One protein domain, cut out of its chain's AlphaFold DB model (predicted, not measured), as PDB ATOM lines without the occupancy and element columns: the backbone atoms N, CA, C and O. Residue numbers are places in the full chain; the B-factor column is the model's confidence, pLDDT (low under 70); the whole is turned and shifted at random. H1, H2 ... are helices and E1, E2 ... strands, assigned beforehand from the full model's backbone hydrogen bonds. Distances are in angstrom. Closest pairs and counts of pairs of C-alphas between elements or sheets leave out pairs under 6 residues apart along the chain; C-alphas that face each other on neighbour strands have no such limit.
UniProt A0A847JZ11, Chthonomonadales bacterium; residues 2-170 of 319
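This is residues 2 to 170 of the 319 residues of a protein of Chthonomonadales bacterium (UniProt A0A847JZ11). Two lobes stand side by side: in one, the strongly twisted, curling four-strand sheet E3 to E6 has short helices H5 and H7 over one face and H1 at the opposite face near E6; in the other, the small parallel pair E1 and E2 lies beside the long helix H4, with H2 packing on H4. Short H6 bridges them, touching H4 and grazing the large sheet, and residues 6 to 26 lead from H1 to H2. The printed part has 169 residues, with elements in the order H1 H2 E1 H3 H4 E2 H5 H6 E3 E4 E5 E6 H7; the class is mixed, and the large sheet, E3 - E4 - E5 - E6, is antiparallel. It is compact, with a radius of gyration of the C-alphas of 17.3 A and spans of 46 by 40 by 31 A.

Start at H1, residues 2 to 5; its closest C-alpha pair with E6, residues 151 to 160, is Arg 2 and Val 151, 6.2 A. H2, residues 27 to 36, touches residues 69 to 77 of H4, residues 60 to 77, at a shallow tilt of 19 degrees, the same way; the closest C-alphas are Val 27 and Leu 70, 5.9 A. E1, residues 41 to 44, and E2, residues 80 to 83, are parallel, with N 42 and O 80 at 2.8 A, within hydrogen-bond range. With H3, residues 47 to 50, and H4 between them they form a strand-helix-strand unit, two parallel neighbour strands joined through helices, with a right-handed crossover. C-alphas Leu 47 and Thr 83 are the closest of H3 and E2, 5.6 A. H6, residues 104 to 108, touches residues 60 to 64 of H4, closest at C-alphas Asp 60 and Ala 104, 5.1 A. E3, residues 111 to 117, E4, residues 124 to 132, E5, residues 140 to 148, and E6 form a meander, each strand the antiparallel neighbour of the one before. Look for N 114 and O 128 at 2.8 A, N 125 and O 143 at 2.7 A, and N 142 and O 158 at 2.8 A. H5, residues 95 to 99, touches H7, residues 164 to 168, closest at C-alphas Ala 95 and Glu 165, 5.2 A; both are on the same face. Every O i to N i+4 pair is within hydrogen-bond range in H2, H6 and H7; H4 has 12 of 14, H5 0 of 1 with 1 of 2 O i to N i+3 pairs, and H1 and H3 are too short for one.

Find C-alpha 2 at (128.038, 107.527, 55.048), where H1 begins. H2 measures 14.1 A and H4 25.4 A from first to last C-alpha, H4 with a kink of 39 degrees near residue 67. E3 measures 20.1 A, E4 23.3 A, E5 24.5 A and E6 26.4 A; E6 bends by 50 degrees at residue 157. H7 ends at C-alpha 168, (129.670, 133.635, 59.395).

The two C-alphas farthest apart, Ala 36 and Asp 120, are 47.0 A apart. The printed part has no cut; its long links are H1 to H2 and E2 to H5. Look for pLDDT under 70 at residues 54 to 55, 88 to 102 and 170.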
ATOM      1  N   ARG A   2     127.824 106.509  53.985       89.94
ATOM      2  CA  ARG A   2     128.038 107.527  55.048       89.94
ATOM      3  C   ARG A   2     127.226 107.273  56.321       89.94
ATOM      4  O   ARG A   2     127.739 107.482  57.410       89.94
ATOM      5  N   LEU A   3     125.985 106.809  56.171       91.19
ATOM      6  CA  LEU A   3     125.131 106.424  57.300       91.19
ATOM      7  C   LEU A   3     125.697 105.203  58.039       91.19
ATOM      8  O   LEU A   3     125.753 105.212  59.260       91.19
ATOM      9  N   GLU A   4     126.212 104.213  57.307       90.88
ATOM     10  CA  GLU A   4     126.909 103.053  57.888       90.88
ATOM     11  C   GLU A   4     128.160 103.477  58.661       90.88
ATOM     12  O   GLU A   4     128.364 103.053  59.790       90.88
ATOM     13  N   ALA A   5     128.978 104.369  58.092       90.31
ATOM     14  CA  ALA A   5     130.165 104.896  58.768       90.31
ATOM     15  C   ALA A   5     129.837 105.741  60.014       90.31
ATOM     16  O   ALA A   5     130.712 105.979  60.850       90.31
ATOM     17  N   ALA A   6     128.590 106.205  60.125       89.88
ATOM     18  CA  ALA A   6     128.040 106.888  61.288       89.88
ATOM     19  C   ALA A   6     127.273 105.942  62.236       89.88
ATOM     20  O   ALA A   6     126.622 106.432  63.154       89.88
ATOM     21  N   ASP A   7     127.360 104.623  62.022       90.81
ATOM     22  CA  ASP A   7     126.721 103.579  62.834       90.81
ATOM     23  C   ASP A   7     125.182 103.673  62.873       90.81
ATOM     24  O   ASP A   7     124.524 103.341  63.858       90.81
ATOM     25  N   ALA A   8     124.576 104.171  61.790       92.56
ATOM     26  CA  ALA A   8     123.124 104.253  61.677       92.56
ATOM     27  C   ALA A   8     122.500 102.869  61.430       92.56
ATOM     28  O   ALA A   8     122.950 102.119  60.559       92.56
ATOM     29  N   ASP A   9     121.387 102.571  62.108       95.06
ATOM     30  CA  ASP A   9     120.559 101.404  61.784       95.06
ATOM     31  C   ASP A   9     119.823 101.638  60.457       95.06
ATOM     32  O   ASP A   9     118.757 102.256  60.410       95.06
ATOM     33  N   LEU A  10     120.399 101.129  59.367       94.62
ATOM     34  CA  LEU A  10     119.870 101.308  58.015       94.62
ATOM     35  C   LEU A  10     118.461 100.744  57.818       94.62
ATOM     36  O   LEU A  10     117.755 101.198  56.924       94.62
ATOM     37  N   ARG A  11     118.013  99.802  58.657       94.81
ATOM     38  CA  ARG A  11     116.643  99.258  58.588       94.81
ATOM     39  C   ARG A  11     115.592 100.289  58.991       94.81
ATOM     40  O   ARG A  11     114.409 100.081  58.755       94.81
ATOM     41  N   ARG A  12     116.022 101.378  59.632       94.31
ATOM     42  CA  ARG A  12     115.184 102.504  60.056       94.31
ATOM     43  C   ARG A  12     115.388 103.739  59.181       94.31
ATOM     44  O   ARG A  12     114.926 104.820  59.539       94.31
ATOM     45  N   VAL A  13     116.102 103.594  58.065       95.00
ATOM     46  CA  VAL A  13     116.351 104.663  57.102       95.00
ATOM     47  C   VAL A  13     115.528 104.394  55.855       95.00
ATOM     48  O   VAL A  13     115.696 103.377  55.189       95.00
ATOM     49  N   PHE A  14     114.678 105.354  55.517       93.38
ATOM     50  CA  PHE A  14     113.820 105.302  54.346       93.38
ATOM     51  C   PHE A  14     114.227 106.422  53.396       93.38
ATOM     52  O   PHE A  14     114.473 107.552  53.820       93.38
ATOM     53  N   VAL A  15     114.319 106.103  52.109       90.25
ATOM     54  CA  VAL A  15     114.646 107.064  51.053       90.25
ATOM     55  C   VAL A  15     113.409 107.235  50.186       90.25
ATOM     56  O   VAL A  15     112.737 106.254  49.868       90.25
ATOM     57  N   LEU A  16     113.091 108.480  49.835       82.88
ATOM     58  CA  LEU A  16     111.963 108.757  48.954       82.88
ATOM     59  C   LEU A  16     112.178 108.101  47.575       82.88
ATOM     60  O   LEU A  16     113.323 108.006  47.123       82.88
ATOM     61  N   PRO A  17     111.098 107.664  46.905       76.69
ATOM     62  CA  PRO A  17     111.183 107.062  45.579       76.69
ATOM     63  C   PRO A  17     111.891 107.983  44.578       76.69
ATOM     64  O   PRO A  17     111.638 109.185  44.546       76.69
ATOM     65  N   ALA A  18     112.783 107.416  43.760       73.56
ATOM     66  CA  ALA A  18     113.545 108.153  42.745       73.56
ATOM     67  C   ALA A  18     112.846 108.207  41.371       73.56
ATOM     68  O   ALA A  18     113.359 108.818  40.436       73.56
ATOM     69  N   ASP A  19     111.705 107.534  41.234       80.69
ATOM     70  CA  ASP A  19     110.937 107.380  39.995       80.69
ATOM     71  C   ASP A  19     110.076 108.604  39.654       80.69
ATOM     72  O   ASP A  19     109.667 108.777  38.505       80.69
ATOM     73  N   ARG A  20     109.843 109.490  40.627       83.62
ATOM     74  CA  ARG A  20     109.237 110.802  40.405       83.62
ATOM     75  C   ARG A  20     109.855 111.863  41.301       83.62
ATOM     76  O   ARG A  20     110.354 111.584  42.386       83.62
ATOM     77  N   VAL A  21     109.746 113.114  40.868       84.31
ATOM     78  CA  VAL A  21     110.098 114.260  41.708       84.31
ATOM     79  C   VAL A  21     109.079 114.361  42.844       84.31
ATOM     80  O   VAL A  21     107.880 114.495  42.593       84.31
ATOM     81  N   VAL A  22     109.563 114.281  44.083       90.31
ATOM     82  CA  VAL A  22     108.777 114.515  45.298       90.31
ATOM     83  C   VAL A  22     109.080 115.915  45.810       90.31
ATOM     84  O   VAL A  22     110.240 116.305  45.932       90.31
ATOM     85  N   THR A  23     108.038 116.669  46.137       92.38
ATOM     86  CA  THR A  23     108.143 118.026  46.677       92.38
ATOM     87  C   THR A  23     107.370 118.151  47.983       92.38
ATOM     88  O   THR A  23     106.585 117.284  48.356       92.38
ATOM     89  N   VAL A  24     107.534 119.272  48.683       92.69
ATOM     90  CA  VAL A  24     106.741 119.584  49.882       92.69
ATOM     91  C   VAL A  24     105.240 119.750  49.594       92.69
ATOM     92  O   VAL A  24     104.451 119.733  50.533       92.69
ATOM     93  N   ALA A  25     104.838 119.878  48.321       91.12
ATOM     94  CA  ALA A  25     103.432 119.867  47.920       91.12
ATOM     95  C   ALA A  25     102.810 118.460  47.986       91.12
ATOM     96  O   ALA A  25     101.600 118.342  48.157       91.12
ATOM     97  N   ASP A  26     103.615 117.393  47.947       93.50
ATOM     98  CA  ASP A  26     103.173 116.002  48.118       93.50
ATOM     99  C   ASP A  26     102.909 115.648  49.600       93.50
ATOM    100  O   ASP A  26     103.166 114.528  50.050       93.50
ATOM    101  N   VAL A  27     102.426 116.613  50.391       94.94
ATOM    102  CA  VAL A  27     102.344 116.521  51.856       94.94
ATOM    103  C   VAL A  27     101.487 115.350  52.336       94.94
ATOM    104  O   VAL A  27     101.838 114.713  53.328       94.94
ATOM    105  N   ASP A  28     100.416 115.016  51.615       95.19
ATOM    106  CA  ASP A  28      99.531 113.904  51.971       95.19
ATOM    107  C   ASP A  28     100.230 112.553  51.796       95.19
ATOM    108  O   ASP A  28     100.159 111.698  52.680       95.19
ATOM    109  N   MET A  29     100.978 112.385  50.699       93.94
ATOM    110  CA  MET A  29     101.789 111.187  50.471       93.94
ATOM    111  C   MET A  29     102.878 111.065  51.540       93.94
ATOM    112  O   MET A  29     103.029 110.006  52.148       93.94
ATOM    113  N   ILE A  30     103.612 112.151  51.803       95.06
ATOM    114  CA  ILE A  30     104.659 112.182  52.834       95.06
ATOM    115  C   ILE A  30     104.055 111.831  54.202       95.06
ATOM    116  O   ILE A  30     104.605 111.011  54.934       95.06
ATOM    117  N   GLY A  31     102.898 112.406  54.537       96.25
ATOM    118  CA  GLY A  31     102.191 112.139  55.785       96.25
ATOM    119  C   GLY A  31     101.703 110.695  55.913       96.25
ATOM    120  O   GLY A  31     101.751 110.139  57.011       96.25
ATOM    121  N   ALA A  32     101.266 110.074  54.816       95.56
ATOM    122  CA  ALA A  32     100.899 108.660  54.789       95.56
ATOM    123  C   ALA A  32     102.115 107.755  55.037       95.56
ATOM    124  O   ALA A  32     102.032 106.851  55.867       95.56
ATOM    125  N   MET A  33     103.256 108.040  54.400       94.19
ATOM    126  CA  MET A  33     104.506 107.300  54.620       94.19
ATOM    127  C   MET A  33     105.002 107.433  56.063       94.19
ATOM    128  O   MET A  33     105.344 106.436  56.693       94.19
ATOM    129  N   ILE A  34     104.987 108.654  56.611       96.12
ATOM    130  CA  ILE A  34     105.376 108.909  58.005       96.12
ATOM    131  C   ILE A  34     104.541 108.065  58.968       96.12
ATOM    132  O   ILE A  34     105.074 107.525  59.934       96.12
ATOM    133  N   ALA A  35     103.241 107.946  58.707       96.38
ATOM    134  CA  ALA A  35     102.336 107.183  59.549       96.38
ATOM    135  C   ALA A  35     102.534 105.671  59.419       96.38
ATOM    136  O   ALA A  35     102.568 104.982  60.433       96.38
ATOM    137  N   ALA A  36     102.660 105.172  58.187       95.81
ATOM    138  CA  ALA A  36     102.818 103.749  57.911       95.81
ATOM    139  C   ALA A  36     104.111 103.192  58.524       95.81
ATOM    140  O   ALA A  36     104.090 102.139  59.153       95.81
ATOM    141  N   GLU A  37     105.209 103.941  58.402       95.25
ATOM    142  CA  GLU A  37     106.544 103.510  58.838       95.25
ATOM    143  C   GLU A  37     106.943 104.065  60.219       95.25
ATOM    144  O   GLU A  37     108.063 103.851  60.684       95.25
ATOM    145  N   ASN A  38     106.042 104.796  60.892       95.38
ATOM    146  CA  ASN A  38     106.281 105.450  62.184       95.38
ATOM    147  C   ASN A  38     107.568 106.311  62.199       95.38
ATOM    148  O   ASN A  38     108.459 106.158  63.042       95.38
ATOM    149  N   ILE A  39     107.684 107.210  61.218       97.25
ATOM    150  CA  ILE A  39     108.872 108.045  61.006       97.25
ATOM    151  C   ILE A  39     108.905 109.211  61.997       97.25
ATOM    152  O   ILE A  39     108.045 110.089  61.975       97.25
ATOM    153  N   GLY A  40     109.958 109.274  62.816       97.38
ATOM    154  CA  GLY A  40     110.174 110.377  63.762       97.38
ATOM    155  C   GLY A  40     110.921 111.591  63.194       97.38
ATOM    156  O   GLY A  40     110.882 112.662  63.799       97.38
ATOM    157  N   LEU A  41     111.608 111.445  62.054       97.81
ATOM    158  CA  LEU A  41     112.417 112.502  61.440       97.81
ATOM    159  C   LEU A  41     112.344 112.449  59.909       97.81
ATOM    160  O   LEU A  41     112.739 111.458  59.299       97.81
ATOM    161  N   LEU A  42     111.919 113.553  59.299       97.25
ATOM    162  CA  LEU A  42     112.020 113.819  57.866       97.25
ATOM    163  C   LEU A  42     113.196 114.767  57.599       97.25
ATOM    164  O   LEU A  42     113.253 115.856  58.171       97.25
ATOM    165  N   VAL A  43     114.107 114.381  56.701       96.56
ATOM    166  CA  VAL A  43     115.251 115.209  56.283       96.56
ATOM    167  C   VAL A  43     115.090 115.635  54.825       96.56
ATOM    168  O   VAL A  43     114.948 114.786  53.949       96.56
ATOM    169  N   LEU A  44     115.145 116.942  54.562       94.00
ATOM    170  CA  LEU A  44     115.127 117.528  53.216       94.00
ATOM    171  C   LEU A  44     116.492 118.162  52.916       94.00
ATOM    172  O   LEU A  44     116.801 119.243  53.432       94.00
ATOM    173  N   ASP A  45     117.310 117.496  52.098       91.31
ATOM    174  CA  ASP A  45     118.691 117.903  51.810       91.31
ATOM    175  C   ASP A  45     119.015 117.903  50.299       91.31
ATOM    176  O   ASP A  45     119.127 116.827  49.709       91.31
ATOM    177  N   PRO A  46     119.183 119.081  49.661       88.69
ATOM    178  CA  PRO A  46     118.874 120.420  50.169       88.69
ATOM    179  C   PRO A  46     117.377 120.737  50.031       88.69
ATOM    180  O   PRO A  46     116.734 120.288  49.088       88.69
ATOM    181  N   LEU A  47     116.824 121.608  50.886       89.38
ATOM    182  CA  LEU A  47     115.412 122.031  50.815       89.38
ATOM    183  C   LEU A  47     115.002 122.502  49.414       89.38
ATOM    184  O   LEU A  47     113.894 122.221  48.974       89.38
ATOM    185  N   ALA A  48     115.901 123.197  48.711       84.12
ATOM    186  CA  ALA A  48     115.648 123.730  47.377       84.12
ATOM    187  C   ALA A  48     115.258 122.651  46.350       84.12
ATOM    188  O   ALA A  48     114.489 122.947  45.444       84.12
ATOM    189  N   ALA A  49     115.731 121.409  46.510       85.94
ATOM    190  CA  ALA A  49     115.380 120.298  45.625       85.94
ATOM    191  C   ALA A  49     113.936 119.797  45.819       85.94
ATOM    192  O   ALA A  49     113.414 119.094  44.963       85.94
ATOM    193  N   PHE A  50     113.294 120.172  46.929       90.00
ATOM    194  CA  PHE A  50     111.950 119.729  47.308       90.00
ATOM    195  C   PHE A  50     110.917 120.859  47.240       90.00
ATOM    196  O   PHE A  50     109.766 120.661  47.630       90.00
ATOM    197  N   LEU A  51     111.298 122.052  46.778       88.81
ATOM    198  CA  LEU A  51     110.353 123.144  46.563       88.81
ATOM    199  C   LEU A  51     109.656 122.988  45.201       88.81
ATOM    200  O   LEU A  51     110.287 122.544  44.241       88.81
ATOM    201  N   PRO A  52     108.371 123.366  45.078       84.25
ATOM    202  CA  PRO A  52     107.682 123.370  43.792       84.25
ATOM    203  C   PRO A  52     108.373 124.320  42.802       84.25
ATOM    204  O   PRO A  52     108.735 125.437  43.165       84.25
ATOM    205  N   GLY A  53     108.519 123.908  41.539       71.12
ATOM    206  CA  GLY A  53     109.320 124.637  40.541       71.12
ATOM    207  C   GLY A  53     108.843 126.055  40.185       71.12
ATOM    208  O   GLY A  53     109.608 126.812  39.599       71.12
ATOM    209  N   ALA A  54     107.612 126.430  40.544       66.38
ATOM    210  CA  ALA A  54     107.052 127.766  40.306       66.38
ATOM    211  C   ALA A  54     107.199 128.730  41.502       66.38
ATOM    212  O   ALA A  54     106.746 129.865  41.414       66.38
ATOM    213  N   ALA A  55     107.790 128.282  42.613       69.94
ATOM    214  CA  ALA A  55     107.805 129.028  43.865       69.94
ATOM    215  C   ALA A  55     108.816 130.188  43.881       69.94
ATOM    216  O   ALA A  55     110.028 129.960  43.788       69.94
ATOM    217  N   ASP A  56     108.357 131.415  44.140       72.06
ATOM    218  CA  ASP A  56     109.244 132.532  44.479       72.06
ATOM    219  C   ASP A  56     109.671 132.472  45.957       72.06
ATOM    220  O   ASP A  56     109.008 132.943  46.887       72.06
ATOM    221  N   THR A  57     110.857 131.911  46.178       76.31
ATOM    222  CA  THR A  57     111.447 131.743  47.514       76.31
ATOM    223  C   THR A  57     111.898 133.049  48.184       76.31
ATOM    224  O   THR A  57     112.297 133.036  49.357       76.31
ATOM    225  N   HIS A  58     111.824 134.188  47.489       72.88
ATOM    226  CA  HIS A  58     112.101 135.511  48.050       72.88
ATOM    227  C   HIS A  58     110.847 136.180  48.622       72.88
ATOM    228  O   HIS A  58     110.968 137.111  49.424       72.88
ATOM    229  N   ARG A  59     109.647 135.673  48.310       74.88
ATOM    230  CA  ARG A  59     108.387 136.189  48.850       74.88
ATOM    231  C   ARG A  59     107.972 135.444  50.108       74.88
ATOM    232  O   ARG A  59     107.621 134.272  50.102       74.88
ATOM    233  N   ASP A  60     107.963 136.174  51.216       82.75
ATOM    234  CA  ASP A  60     107.620 135.665  52.546       82.75
ATOM    235  C   ASP A  60     106.230 135.000  52.620       82.75
ATOM    236  O   ASP A  60     106.113 133.899  53.162       82.75
ATOM    237  N   ALA A  61     105.206 135.588  51.992       84.81
ATOM    238  CA  ALA A  61     103.867 134.995  51.922       84.81
ATOM    239  C   ALA A  61     103.844 133.652  51.169       84.81
ATOM    240  O   ALA A  61     103.203 132.703  51.616       84.81
ATOM    241  N   GLU A  62     104.575 133.554  50.060       85.62
ATOM    242  CA  GLU A  62     104.611 132.363  49.211       85.62
ATOM    243  C   GLU A  62     105.380 131.223  49.878       85.62
ATOM    244  O   GLU A  62     104.895 130.095  49.947       85.62
ATOM    245  N   VAL A  63     106.517 131.538  50.509       88.38
ATOM    246  CA  VAL A  63     107.252 130.578  51.341       88.38
ATOM    247  C   VAL A  63     106.365 130.023  52.453       88.38
ATOM    248  O   VAL A  63     106.372 128.815  52.691       88.38
ATOM    249  N   ARG A  64     105.575 130.865  53.134       90.44
ATOM    250  CA  ARG A  64     104.642 130.368  54.156       90.44
ATOM    251  C   ARG A  64     103.543 129.503  53.557       90.44
ATOM    252  O   ARG A  64     103.277 128.449  54.123       90.44
ATOM    253  N   ALA A  65     102.943 129.909  52.442       91.62
ATOM    254  CA  ALA A  65     101.900 129.127  51.781       91.62
ATOM    255  C   ALA A  65     102.390 127.716  51.414       91.62
ATOM    256  O   ALA A  65     101.686 126.740  51.652       91.62
ATOM    257  N   ILE A  66     103.626 127.605  50.925       91.94
ATOM    258  CA  ILE A  66     104.232 126.332  50.520       91.94
ATOM    259  C   ILE A  66     104.633 125.475  51.725       91.94
ATOM    260  O   ILE A  66     104.428 124.265  51.728       91.94
ATOM    261  N   MET A  67     105.221 126.081  52.758       94.12
ATOM    262  CA  MET A  67     105.800 125.331  53.877       94.12
ATOM    263  C   MET A  67     104.795 125.012  54.991       94.12
ATOM    264  O   MET A  67     105.003 124.057  55.739       94.12
ATOM    265  N   MET A  68     103.724 125.796  55.151       95.62
ATOM    266  CA  MET A  68     102.778 125.613  56.259       95.62
ATOM    267  C   MET A  68     102.061 124.254  56.240       95.62
ATOM    268  O   MET A  68     101.968 123.655  57.313       95.62
ATOM    269  N   PRO A  69     101.620 123.708  55.087       96.31
ATOM    270  CA  PRO A  69     101.052 122.361  55.040       96.31
ATOM    271  C   PRO A  69     101.998 121.307  55.628       96.31
ATOM    272  O   PRO A  69     101.589 120.511  56.472       96.31
ATOM    273  N   LEU A  70     103.290 121.368  55.281       96.06
ATOM    274  CA  LEU A  70     104.312 120.475  55.829       96.06
ATOM    275  C   LEU A  70     104.463 120.643  57.348       96.06
ATOM    276  O   LEU A  70     104.551 119.654  58.071       96.06
ATOM    277  N   VAL A  71     104.463 121.886  57.845       96.12
ATOM    278  CA  VAL A  71     104.539 122.180  59.289       96.12
ATOM    279  C   VAL A  71     103.345 121.592  60.043       96.12
ATOM    280  O   VAL A  71     103.523 121.027  61.122       96.12
ATOM    281  N   LEU A  72     102.133 121.738  59.506       97.31
ATOM    282  CA  LEU A  72     100.916 121.222  60.132       97.31
ATOM    283  C   LEU A  72     100.898 119.694  60.138       97.31
ATOM    284  O   LEU A  72     100.650 119.100  61.187       97.31
ATOM    285  N   MET A  73     101.245 119.069  59.012       97.44
ATOM    286  CA  MET A  73     101.361 117.616  58.909       97.44
ATOM    287  C   MET A  73     102.394 117.076  59.906       97.44
ATOM    288  O   MET A  73     102.082 116.180  60.689       97.44
ATOM    289  N   ALA A  74     103.587 117.673  59.966       96.94
ATOM    290  CA  ALA A  74     104.639 117.271  60.896       96.94
ATOM    291  C   ALA A  74     104.177 117.333  62.364       96.94
ATOM    292  O   ALA A  74     104.400 116.395  63.129       96.94
ATOM    293  N   ARG A  75     103.460 118.402  62.746       96.00
ATOM    294  CA  ARG A  75     102.864 118.538  64.087       96.00
ATOM    295  C   ARG A  75     101.824 117.463  64.369       96.00
ATOM    296  O   ARG A  75     101.860 116.870  65.439       96.00
ATOM    297  N   GLN A  76     100.920 117.213  63.424       97.12
ATOM    298  CA  GLN A  76      99.869 116.209  63.575       97.12
ATOM    299  C   GLN A  76     100.446 114.797  63.724       97.12
ATOM    300  O   GLN A  76      99.914 113.990  64.480       97.12
ATOM    301  N   ARG A  77     101.536 114.498  63.009       96.62
ATOM    302  CA  ARG A  77     102.187 113.182  63.019       96.62
ATOM    303  C   ARG A  77     103.241 113.019  64.116       96.62
ATOM    304  O   ARG A  77     103.779 111.929  64.254       96.62
ATOM    305  N   GLY A  78     103.565 114.072  64.871       96.56
ATOM    306  CA  GLY A  78     104.658 114.038  65.849       96.56
ATOM    307  C   GLY A  78     106.040 113.829  65.214       96.56
ATOM    308  O   GLY A  78     106.932 113.284  65.854       96.56
ATOM    309  N   CYS A  79     106.217 114.246  63.958       97.62
ATOM    310  CA  CYS A  79     107.451 114.065  63.199       97.62
ATOM    311  C   CYS A  79     108.274 115.360  63.188       97.62
ATOM    312  O   CYS A  79     107.749 116.450  62.945       97.62
ATOM    313  N   ALA A  80     109.578 115.256  63.443       97.62
ATOM    314  CA  ALA A  80     110.499 116.374  63.289       97.62
ATOM    315  C   ALA A  80     110.865 116.562  61.810       97.62
ATOM    316  O   ALA A  80     111.117 115.595  61.098       97.62
ATOM    317  N   VAL A  81     110.950 117.811  61.349       97.31
ATOM    318  CA  VAL A  81     111.427 118.132  59.995       97.31
ATOM    319  C   VAL A  81     112.748 118.878  60.100       97.31
ATOM    320  O   VAL A  81     112.812 119.961  60.685       97.31
ATOM    321  N   LEU A  82     113.793 118.307  59.506       97.12
ATOM    322  CA  LEU A  82     115.106 118.917  59.358       97.12
ATOM    323  C   LEU A  82     115.322 119.292  57.894       97.12
ATOM    324  O   LEU A  82     115.139 118.478  56.994       97.12
ATOM    325  N   THR A  83     115.750 120.526  57.651       94.31
ATOM    326  CA  THR A  83     116.034 121.006  56.296       94.31
ATOM    327  C   THR A  83     117.467 121.497  56.211       94.31
ATOM    328  O   THR A  83     117.913 122.231  57.095       94.31
ATOM    329  N   VAL A  84     118.170 121.124  55.146       91.38
ATOM    330  CA  VAL A  84     119.518 121.614  54.849       91.38
ATOM    331  C   VAL A  84     119.415 122.695  53.785       91.38
ATOM    332  O   VAL A  84     118.724 122.548  52.776       91.38
ATOM    333  N   ARG A  85     120.071 123.830  54.027       85.81
ATOM    334  CA  ARG A  85     120.053 124.983  53.123       85.81
ATOM    335  C   ARG A  85     121.456 125.536  52.955       85.81
ATOM    336  O   ARG A  85     122.233 125.588  53.906       85.81
ATOM    337  N   HIS A  86     121.759 125.982  51.742       79.88
ATOM    338  CA  HIS A  86     122.999 126.692  51.465       79.88
ATOM    339  C   HIS A  86     122.924 128.130  51.980       79.88
ATOM    340  O   HIS A  86     121.874 128.771  51.928       79.88
ATOM    341  N   LEU A  87     124.059 128.641  52.451       74.25
ATOM    342  CA  LEU A  87     124.208 130.053  52.774       74.25
ATOM    343  C   LEU A  87     124.394 130.869  51.484       74.25
ATOM    344  O   LEU A  87     124.992 130.392  50.518       74.25
ATOM    345  N   ASN A  88     123.928 132.116  51.474       66.19
ATOM    346  CA  ASN A  88     124.253 133.067  50.418       66.19
ATOM    347  C   ASN A  88     125.714 133.534  50.505       66.19
ATOM    348  O   ASN A  88     126.399 133.411  51.526       66.19
ATOM    349  N   LYS A  89     126.176 134.123  49.399       55.47
ATOM    350  CA  LYS A  89     127.524 134.687  49.254       55.47
ATOM    351  C   LYS A  89     127.691 136.070  49.912       55.47
ATOM    352  O   LYS A  89     128.755 136.663  49.777       55.47
ATOM    353  N   GLY A  90     126.662 136.605  50.578       50.28
ATOM    354  CA  GLY A  90     126.709 137.932  51.198       50.28
ATOM    355  C   GLY A  90     127.611 137.949  52.433       50.28
ATOM    356  O   GLY A  90     127.570 137.020  53.231       50.28
ATOM    357  N   GLN A  91     128.425 138.991  52.603       53.09
ATOM    358  CA  GLN A  91     129.249 139.201  53.801       53.09
ATOM    359  C   GLN A  91     128.656 140.325  54.664       53.09
ATOM    360  O   GLN A  91     127.974 141.206  54.143       53.09
ATOM    361  N   GLY A  92     128.895 140.289  55.980       51.31
ATOM    362  CA  GLY A  92     128.526 141.372  56.906       51.31
ATOM    363  C   GLY A  92     127.039 141.479  57.274       51.31
ATOM    364  O   GLY A  92     126.643 142.447  57.915       51.31
ATOM    365  N   GLN A  93     126.202 140.507  56.895       55.84
ATOM    366  CA  GLN A  93     124.793 140.436  57.311       55.84
ATOM    367  C   GLN A  93     124.641 139.591  58.580       55.84
ATOM    368  O   GLN A  93     125.371 138.618  58.752       55.84
ATOM    369  N   ALA A  94     123.667 139.886  59.449       55.66
ATOM    370  CA  ALA A  94     123.390 139.025  60.608       55.66
ATOM    371  C   ALA A  94     123.169 137.560  60.176       55.66
ATOM    372  O   ALA A  94     122.621 137.300  59.099       55.66
ATOM    373  N   ALA A  95     123.587 136.602  61.010       59.84
ATOM    374  CA  ALA A  95     123.618 135.175  60.675       59.84
ATOM    375  C   ALA A  95     122.270 134.646  60.149       59.84
ATOM    376  O   ALA A  95     122.217 133.893  59.176       59.84
ATOM    377  N   VAL A  96     121.169 135.125  60.731       59.03
ATOM    378  CA  VAL A  96     119.782 134.817  60.340       59.03
ATOM    379  C   VAL A  96     119.497 135.105  58.855       59.03
ATOM    380  O   VAL A  96     118.756 134.354  58.212       59.03
ATOM    381  N   TYR A  97     120.105 136.151  58.288       59.34
ATOM    382  CA  TYR A  97     119.908 136.575  56.895       59.34
ATOM    383  C   TYR A  97     120.822 135.855  55.899       59.34
ATOM    384  O   TYR A  97     120.581 135.886  54.691       59.34
ATOM    385  N   ARG A  98     121.839 135.133  56.385       65.88
ATOM    386  CA  ARG A  98     122.788 134.403  55.534       65.88
ATOM    387  C   ARG A  98     122.180 133.200  54.832       65.88
ATOM    388  O   ARG A  98     122.813 132.635  53.953       65.88
ATOM    389  N   SER A  99     120.945 132.823  55.153       58.25
ATOM    390  CA  SER A  99     120.260 131.699  54.513       58.25
ATOM    391  C   SER A  99     119.785 131.974  53.072       58.25
ATOM    392  O   SER A  99     119.265 131.072  52.424       58.25
ATOM    393  N   GLY A 100     119.951 133.192  52.541       54.81
ATOM    394  CA  GLY A 100     119.886 133.454  51.096       54.81
ATOM    395  C   GLY A 100     118.522 133.531  50.416       54.81
ATOM    396  O   GLY A 100     118.489 133.726  49.206       54.81
ATOM    397  N   CYS A 101     117.424 133.447  51.165       59.88
ATOM    398  CA  CYS A 101     116.056 133.579  50.648       59.88
ATOM    399  C   CYS A 101     115.209 134.400  51.636       59.88
ATOM    400  O   CYS A 101     115.752 135.071  52.515       59.88
ATOM    401  N   SER A 102     113.881 134.337  51.516       67.56
ATOM    402  CA  SER A 102     112.973 134.978  52.465       67.56
ATOM    403  C   SER A 102     113.267 134.602  53.925       67.56
ATOM    404  O   SER A 102     113.491 133.432  54.257       67.56
ATOM    405  N   ILE A 103     113.170 135.594  54.819       75.69
ATOM    406  CA  ILE A 103     113.248 135.400  56.274       75.69
ATOM    407  C   ILE A 103     112.179 134.422  56.788       75.69
ATOM    408  O   ILE A 103     112.372 133.814  57.841       75.69
ATOM    409  N   ALA A 104     111.097 134.205  56.024       78.19
ATOM    410  CA  ALA A 104     110.055 133.223  56.307       78.19
ATOM    411  C   ALA A 104     110.616 131.846  56.678       78.19
ATOM    412  O   ALA A 104     110.138 131.244  57.637       78.19
ATOM    413  N   PHE A 105     111.650 131.358  55.979       83.75
ATOM    414  CA  PHE A 105     112.245 130.053  56.281       83.75
ATOM    415  C   PHE A 105     112.807 130.004  57.704       83.75
ATOM    416  O   PHE A 105     112.461 129.112  58.478       83.75
ATOM    417  N   THR A 106     113.623 130.991  58.082       83.25
ATOM    418  CA  THR A 106     114.177 131.070  59.440       83.25
ATOM    419  C   THR A 106     113.089 131.383  60.469       83.25
ATOM    420  O   THR A 106     113.174 130.940  61.611       83.25
ATOM    421  N   ALA A 107     112.030 132.105  60.094       85.81
ATOM    422  CA  ALA A 107     110.900 132.399  60.972       85.81
ATOM    423  C   ALA A 107     110.069 131.146  61.312       85.81
ATOM    424  O   ALA A 107     109.656 130.999  62.462       85.81
ATOM    425  N   LEU A 108     109.872 130.234  60.352       90.81
ATOM    426  CA  LEU A 108     109.059 129.020  60.506       90.81
ATOM    427  C   LEU A 108     109.705 127.955  61.402       90.81
ATOM    428  O   LEU A 108     109.000 127.248  62.125       90.81
ATOM    429  N   VAL A 109     111.034 127.831  61.375       93.56
ATOM    430  CA  VAL A 109     111.751 126.812  62.158       93.56
ATOM    431  C   VAL A 109     111.841 127.175  63.642       93.56
ATOM    432  O   VAL A 109     111.849 128.349  64.020       93.56
ATOM    433  N   ARG A 110     111.930 126.158  64.508       94.06
ATOM    434  CA  ARG A 110     112.156 126.338  65.957       94.06
ATOM    435  C   ARG A 110     113.632 126.479  66.314       94.06
ATOM    436  O   ARG A 110     113.954 127.212  67.245       94.06
ATOM    437  N   PHE A 111     114.487 125.828  65.532       93.88
ATOM    438  CA  PHE A 111     115.935 125.888  65.643       93.88
ATOM    439  C   PHE A 111     116.541 126.206  64.283       93.88
ATOM    440  O   PHE A 111     116.058 125.720  63.259       93.88
ATOM    441  N   ALA A 112     117.612 126.988  64.278       93.81
ATOM    442  CA  ALA A 112     118.471 127.157  63.118       93.81
ATOM    443  C   ALA A 112     119.925 127.110  63.576       93.81
ATOM    444  O   ALA A 112     120.286 127.763  64.554       93.81
ATOM    445  N   PHE A 113     120.747 126.360  62.847       94.44
ATOM    446  CA  PHE A 113     122.177 126.255  63.096       94.44
ATOM    447  C   PHE A 113     122.957 126.592  61.830       94.44
ATOM    448  O   PHE A 113     122.532 126.273  60.717       94.44
ATOM    449  N   ALA A 114     124.108 127.222  62.013       92.69
ATOM    450  CA  ALA A 114     125.073 127.493  60.968       92.69
ATOM    451  C   ALA A 114     126.237 126.512  61.074       92.69
ATOM    452  O   ALA A 114     126.764 126.276  62.158       92.69
ATOM    453  N   VAL A 115     126.666 125.980  59.931       92.31
ATOM    454  CA  VAL A 115     127.899 125.198  59.825       92.31
ATOM    455  C   VAL A 115     128.944 126.038  59.107       92.31
ATOM    456  O   VAL A 115     128.731 126.467  57.974       92.31
ATOM    457  N   ALA A 116     130.088 126.247  59.752       89.81
ATOM    458  CA  ALA A 116     131.202 127.013  59.203       89.81
ATOM    459  C   ALA A 116     132.546 126.345  59.520       89.81
ATOM    460  O   ALA A 116     132.641 125.462  60.370       89.81
ATOM    461  N   ARG A 117     133.616 126.750  58.830       87.31
ATOM    462  CA  ARG A 117     134.986 126.354  59.206       87.31
ATOM    463  C   ARG A 117     135.357 127.002  60.536       87.31
ATOM    464  O   ARG A 117     134.950 128.134  60.771       87.31
ATOM    465  N   HIS A 118     136.148 126.345  61.380       86.81
ATOM    466  CA  HIS A 118     136.721 127.016  62.554       86.81
ATOM    467  C   HIS A 118     137.706 128.117  62.100       86.81
ATOM    468  O   HIS A 118     138.334 127.951  61.049       86.81
ATOM    469  N   PRO A 119     137.809 129.264  62.800       77.06
ATOM    470  CA  PRO A 119     138.697 130.362  62.393       77.06
ATOM    471  C   PRO A 119     140.162 129.967  62.467       77.06
ATOM    472  O   PRO A 119     140.889 130.111  61.491       77.06
ATOM    473  N   ASP A 120     140.539 129.348  63.578       76.81
ATOM    474  CA  ASP A 120     141.947 129.073  63.865       76.81
ATOM    475  C   ASP A 120     142.394 127.665  63.451       76.81
ATOM    476  O   ASP A 120     143.563 127.320  63.583       76.81
ATOM    477  N   ASN A 121     141.476 126.813  62.969       78.25
ATOM    478  CA  ASN A 121     141.792 125.425  62.635       78.25
ATOM    479  C   ASN A 121     140.982 124.920  61.432       78.25
ATOM    480  O   ASN A 121     139.785 124.652  61.511       78.25
ATOM    481  N   ARG A 122     141.655 124.714  60.299       74.50
ATOM    482  CA  ARG A 122     141.013 124.295  59.041       74.50
ATOM    483  C   ARG A 122     140.434 122.888  59.050       74.50
ATOM    484  O   ARG A 122     139.496 122.626  58.288       74.50
ATOM    485  N   ALA A 123     140.978 121.991  59.868       82.50
ATOM    486  CA  ALA A 123     140.451 120.638  60.012       82.50
ATOM    487  C   ALA A 123     139.098 120.650  60.738       82.50
ATOM    488  O   ALA A 123     138.257 119.779  60.517       82.50
ATOM    489  N   HIS A 124     138.858 121.684  61.545       90.12
ATOM    490  CA  HIS A 124     137.662 121.810  62.355       90.12
ATOM    491  C   HIS A 124     136.536 122.573  61.641       90.12
ATOM    492  O   HIS A 124     136.712 123.411  60.743       90.12
ATOM    493  N   ARG A 125     135.323 122.268  62.072       93.75
ATOM    494  CA  ARG A 125     134.061 122.903  61.728       93.75
ATOM    495  C   ARG A 125     133.360 123.291  63.019       93.75
ATOM    496  O   ARG A 125     133.539 122.640  64.044       93.75
ATOM    497  N   VAL A 126     132.571 124.351  62.947       95.75
ATOM    498  CA  VAL A 126     131.749 124.849  64.046       95.75
ATOM    499  C   VAL A 126     130.292 124.724  63.630       95.75
ATOM    500  O   VAL A 126     129.925 125.165  62.539       95.75
ATOM    501  N   LEU A 127     129.489 124.105  64.489       96.81
ATOM    502  CA  LEU A 127     128.034 124.127  64.455       96.81
ATOM    503  C   LEU A 127     127.571 125.169  65.479       96.81
ATOM    504  O   LEU A 127     127.657 124.925  66.682       96.81
ATOM    505  N   ALA A 128     127.121 126.324  64.995       95.50
ATOM    506  CA  ALA A 128     126.739 127.461  65.825       95.50
ATOM    507  C   ALA A 128     125.229 127.692  65.808       95.50
ATOM    508  O   ALA A 128     124.594 127.581  64.756       95.50
ATOM    509  N   CYS A 129     124.647 128.019  66.962       94.88
ATOM    510  CA  CYS A 129     123.233 128.361  67.061       94.88
ATOM    511  C   CYS A 129     122.973 129.726  66.405       94.88
ATOM    512  O   CYS A 129     123.661 130.697  66.679       94.88
ATOM    513  N   VAL A 130     121.993 129.786  65.504       91.88
ATOM    514  CA  VAL A 130     121.509 131.028  64.864       91.88
ATOM    515  C   VAL A 130     120.161 131.437  65.451       91.88
ATOM    516  O   VAL A 130     119.812 132.612  65.497       91.88
ATOM    517  N   LYS A 131     119.353 130.447  65.836       91.69
ATOM    518  CA  LYS A 131     118.025 130.643  66.409       91.69
ATOM    519  C   LYS A 131     117.686 129.475  67.318       91.69
ATOM    520  O   LYS A 131     117.786 128.323  66.891       91.69
ATOM    521  N   ASN A 132     117.179 129.785  68.505       94.44
ATOM    522  CA  ASN A 132     116.569 128.826  69.413       94.44
ATOM    523  C   ASN A 132     115.332 129.459  70.065       94.44
ATOM    524  O   ASN A 132     115.445 130.455  70.769       94.44
ATOM    525  N   ASN A 133     114.155 128.882  69.822       92.06
ATOM    526  CA  ASN A 133     112.903 129.353  70.422       92.06
ATOM    527  C   ASN A 133     112.447 128.525  71.637       92.06
ATOM    528  O   ASN A 133     111.401 128.838  72.200       92.06
ATOM    529  N   LEU A 134     113.139 127.435  71.984       92.12
ATOM    530  CA  LEU A 134     112.672 126.455  72.977       92.12
ATOM    531  C   LEU A 134     113.557 126.361  74.224       92.12
ATOM    532  O   LEU A 134     113.136 125.762  75.210       92.12
ATOM    533  N   ALA A 135     114.761 126.926  74.198       92.94
ATOM    534  CA  ALA A 135     115.673 126.942  75.335       92.94
ATOM    535  C   ALA A 135     116.650 128.123  75.244       92.94
ATOM    536  O   ALA A 135     116.667 128.850  74.248       92.94
ATOM    537  N   ALA A 136     117.485 128.274  76.276       91.56
ATOM    538  CA  ALA A 136     118.647 129.153  76.223       91.56
ATOM    539  C   ALA A 136     119.555 128.789  75.036       91.56
ATOM    540  O   ALA A 136     119.595 127.637  74.587       91.56
ATOM    541  N   GLU A 137     120.268 129.782  74.516       90.50
ATOM    542  CA  GLU A 137     121.216 129.569  73.429       90.50
ATOM    543  C   GLU A 137     122.343 128.627  73.892       90.50
ATOM    544  O   GLU A 137     123.000 128.918  74.895       90.50
ATOM    545  N   PRO A 138     122.540 127.473  73.228       93.56
ATOM    546  CA  PRO A 138     123.601 126.550  73.600       93.56
ATOM    547  C   PRO A 138     124.960 127.062  73.101       93.56
ATOM    548  O   PRO A 138     125.012 127.731  72.065       93.56
ATOM    549  N   PRO A 139     126.071 126.687  73.763       95.50
ATOM    550  CA  PRO A 139     127.397 126.937  73.217       95.50
ATOM    551  C   PRO A 139     127.563 126.219  71.872       95.50
ATOM    552  O   PRO A 139     126.971 125.161  71.625       95.50
ATOM    553  N   SER A 140     128.398 126.781  71.004       97.06
ATOM    554  CA  SER A 140     128.702 126.172  69.711       97.06
ATOM    555  C   SER A 140     129.479 124.877  69.883       97.06
ATOM    556  O   SER A 140     130.226 124.701  70.842       97.06
ATOM    557  N   VAL A 141     129.332 123.963  68.927       97.81
ATOM    558  CA  VAL A 141     129.997 122.656  68.962       97.81
ATOM    559  C   VAL A 141     131.045 122.574  67.862       97.81
ATOM    560  O   VAL A 141     130.789 122.934  66.711       97.81
ATOM    561  N   VAL A 142     132.225 122.063  68.204       97.56
ATOM    562  CA  VAL A 142     133.326 121.831  67.271       97.56
ATOM    563  C   VAL A 142     133.345 120.369  66.846       97.56
ATOM    564  O   VAL A 142     133.207 119.456  67.664       97.56
ATOM    565  N   TYR A 143     133.556 120.132  65.557       97.12
ATOM    566  CA  TYR A 143     133.787 118.797  65.019       97.12
ATOM    567  C   TYR A 143     134.808 118.817  63.887       97.12
ATOM    568  O   TYR A 143     135.062 119.849  63.275       97.12
ATOM    569  N   GLU A 144     135.375 117.663  63.575       95.62
ATOM    570  CA  GLU A 144     136.191 117.454  62.382       95.62
ATOM    571  C   GLU A 144     135.642 116.289  61.558       95.62
ATOM    572  O   GLU A 144     134.855 115.472  62.043       95.62
ATOM    573  N   LEU A 145     136.052 116.222  60.294       93.12
ATOM    574  CA  LEU A 145     135.759 115.087  59.426       93.12
ATOM    575  C   LEU A 145     136.970 114.157  59.428       93.12
ATOM    576  O   LEU A 145     138.028 114.535  58.931       93.12
ATOM    577  N   VAL A 146     136.806 112.953  59.976       93.38
ATOM    578  CA  VAL A 146     137.855 111.925  59.987       93.38
ATOM    579  C   VAL A 146     137.567 110.847  58.946       93.38
ATOM    580  O   VAL A 146     136.393 110.536  58.711       93.38
ATOM    581  N   PRO A 147     138.601 110.243  58.336       92.44
ATOM    582  CA  PRO A 147     138.423 109.091  57.463       92.44
ATOM    583  C   PRO A 147     137.733 107.926  58.189       92.44
ATOM    584  O   PRO A 147     138.030 107.632  59.348       92.44
ATOM    585  N   ALA A 148     136.818 107.262  57.493       90.25
ATOM    586  CA  ALA A 148     136.156 106.034  57.907       90.25
ATOM    587  C   ALA A 148     135.860 105.198  56.654       90.25
ATOM    588  O   ALA A 148     134.881 105.448  55.949       90.25
ATOM    589  N   ASN A 149     136.722 104.217  56.376       86.38
ATOM    590  CA  ASN A 149     136.747 103.486  55.104       86.38
ATOM    591  C   ASN A 149     136.862 104.471  53.918       86.38
ATOM    592  O   ASN A 149     137.658 105.407  53.982       86.38
ATOM    593  N   ASP A 150     136.043 104.305  52.876       89.12
ATOM    594  CA  ASP A 150     136.016 105.169  51.684       89.12
ATOM    595  C   ASP A 150     135.204 106.468  51.866       89.12
ATOM    596  O   ASP A 150     134.942 107.200  50.908       89.12
ATOM    597  N   VAL A 151     134.751 106.765  53.088       93.25
ATOM    598  CA  VAL A 151     133.974 107.970  53.403       93.25
ATOM    599  C   VAL A 151     134.555 108.719  54.602       93.25
ATOM    600  O   VAL A 151     135.511 108.288  55.238       93.25
ATOM    601  N   ALA A 152     133.983 109.881  54.911       91.12
ATOM    602  CA  ALA A 152     134.286 110.621  56.129       91.12
ATOM    603  C   ALA A 152     133.155 110.458  57.151       91.12
ATOM    604  O   ALA A 152     131.982 110.386  56.772       91.12
ATOM    605  N   ARG A 153     133.507 110.476  58.439       93.38
ATOM    606  CA  ARG A 153     132.566 110.560  59.564       93.38
ATOM    607  C   ARG A 153     132.879 111.763  60.449       93.38
ATOM    608  O   ARG A 153     133.997 112.276  60.445       93.38
ATOM    609  N   ILE A 154     131.889 112.197  61.220       94.75
ATOM    610  CA  ILE A 154     132.037 113.297  62.175       94.75
ATOM    611  C   ILE A 154     132.758 112.788  63.428       94.75
ATOM    612  O   ILE A 154     132.340 111.799  64.028       94.75
ATOM    613  N   ALA A 155     133.809 113.490  63.844       94.81
ATOM    614  CA  ALA A 155     134.411 113.348  65.164       94.81
ATOM    615  C   ALA A 155     134.177 114.632  65.967       94.81
ATOM    616  O   ALA A 155     134.697 115.697  65.629       94.81
ATOM    617  N   TRP A 156     133.382 114.533  67.030       96.62
ATOM    618  CA  TRP A 156     133.098 115.654  67.924       96.62
ATOM    619  C   TRP A 156     134.339 116.028  68.750       96.62
ATOM    620  O   TRP A 156     135.126 115.164  69.151       96.62
ATOM    621  N   ARG A 157     134.535 117.331  68.979       95.69
ATOM    622  CA  ARG A 157     135.712 117.908  69.659       95.69
ATOM    623  C   ARG A 157     135.351 118.751  70.891       95.69
ATOM    624  O   ARG A 157     136.243 119.318  71.509       95.69
ATOM    625  N   GLY A 158     134.073 118.794  71.268       96.12
ATOM    626  CA  GLY A 158     133.568 119.562  72.410       96.12
ATOM    627  C   GLY A 158     132.913 120.878  71.995       96.12
ATOM    628  O   GLY A 158     132.534 121.052  70.836       96.12
ATOM    629  N   THR A 159     132.751 121.784  72.954       97.25
ATOM    630  CA  THR A 159     132.092 123.083  72.767       97.25
ATOM    631  C   THR A 159     133.095 124.231  72.631       97.25
ATOM    632  O   THR A 159     134.255 124.101  73.019       97.25
ATOM    633  N   CYS A 160     132.655 125.364  72.084       92.69
ATOM    634  CA  CYS A 160     133.398 126.621  72.053       92.69
ATOM    635  C   CYS A 160     132.464 127.837  72.170       92.69
ATOM    636  O   CYS A 160     131.258 127.736  71.947       92.69
ATOM    637  N   GLU A 161     133.051 129.000  72.457       91.50
ATOM    638  CA  GLU A 161     132.335 130.272  72.658       91.50
ATOM    639  C   GLU A 161     132.070 131.048  71.355       91.50
ATOM    640  O   GLU A 161     131.591 132.179  71.383       91.50
ATOM    641  N   LEU A 162     132.415 130.476  70.194       89.75
ATOM    642  CA  LEU A 162     132.204 131.148  68.912       89.75
ATOM    643  C   LEU A 162     130.709 131.260  68.607       89.75
ATOM    644  O   LEU A 162     130.018 130.248  68.598       89.75
ATOM    645  N   THR A 163     130.216 132.448  68.272       90.50
ATOM    646  CA  THR A 163     128.813 132.646  67.871       90.50
ATOM    647  C   THR A 163     128.606 132.431  66.372       90.50
ATOM    648  O   THR A 163     129.561 132.431  65.583       90.50
ATOM    649  N   ALA A 164     127.346 132.293  65.938       89.50
ATOM    650  CA  ALA A 164     127.022 132.217  64.516       89.50
ATOM    651  C   ALA A 164     127.479 133.467  63.747       89.50
ATOM    652  O   ALA A 164     128.019 133.348  62.648       89.50
ATOM    653  N   GLU A 165     127.330 134.661  64.323       83.75
ATOM    654  CA  GLU A 165     127.806 135.917  63.738       83.75
ATOM    655  C   GLU A 165     129.317 135.883  63.521       83.75
ATOM    656  O   GLU A 165     129.775 136.214  62.429       83.75
ATOM    657  N   GLN A 166     130.088 135.444  64.517       84.44
ATOM    658  CA  GLN A 166     131.549 135.399  64.438       84.44
ATOM    659  C   GLN A 166     132.041 134.406  63.380       84.44
ATOM    660  O   GLN A 166     132.993 134.687  62.646       84.44
ATOM    661  N   VAL A 167     131.397 133.240  63.258       83.25
ATOM    662  CA  VAL A 167     131.820 132.237  62.268       83.25
ATOM    663  C   VAL A 167     131.327 132.541  60.856       83.25
ATOM    664  O   VAL A 167     131.969 132.110  59.897       83.25
ATOM    665  N   LEU A 168     130.225 133.284  60.702       80.06
ATOM    666  CA  LEU A 168     129.670 133.635  59.395       80.06
ATOM    667  C   LEU A 168     130.194 134.966  58.848       80.06
ATOM    668  O   LEU A 168     130.444 135.053  57.645       80.06
ATOM    669  N   ASN A 169     130.382 135.991  59.680       71.00
ATOM    670  CA  ASN A 169     130.741 137.350  59.253       71.00
ATOM    671  C   ASN A 169     132.234 137.641  59.307       71.00
ATOM    672  O   ASN A 169     132.639 138.766  59.594       71.00
ATOM    673  N   ARG A 170     133.055 136.646  58.971       61.53
ATOM    674  CA  ARG A 170     134.484 136.884  58.780       61.53
ATOM    675  C   ARG A 170     134.698 137.980  57.757       61.53
ATOM    676  O   ARG A 170     134.162 137.914  56.648       61.53
TER     677      ARG A 170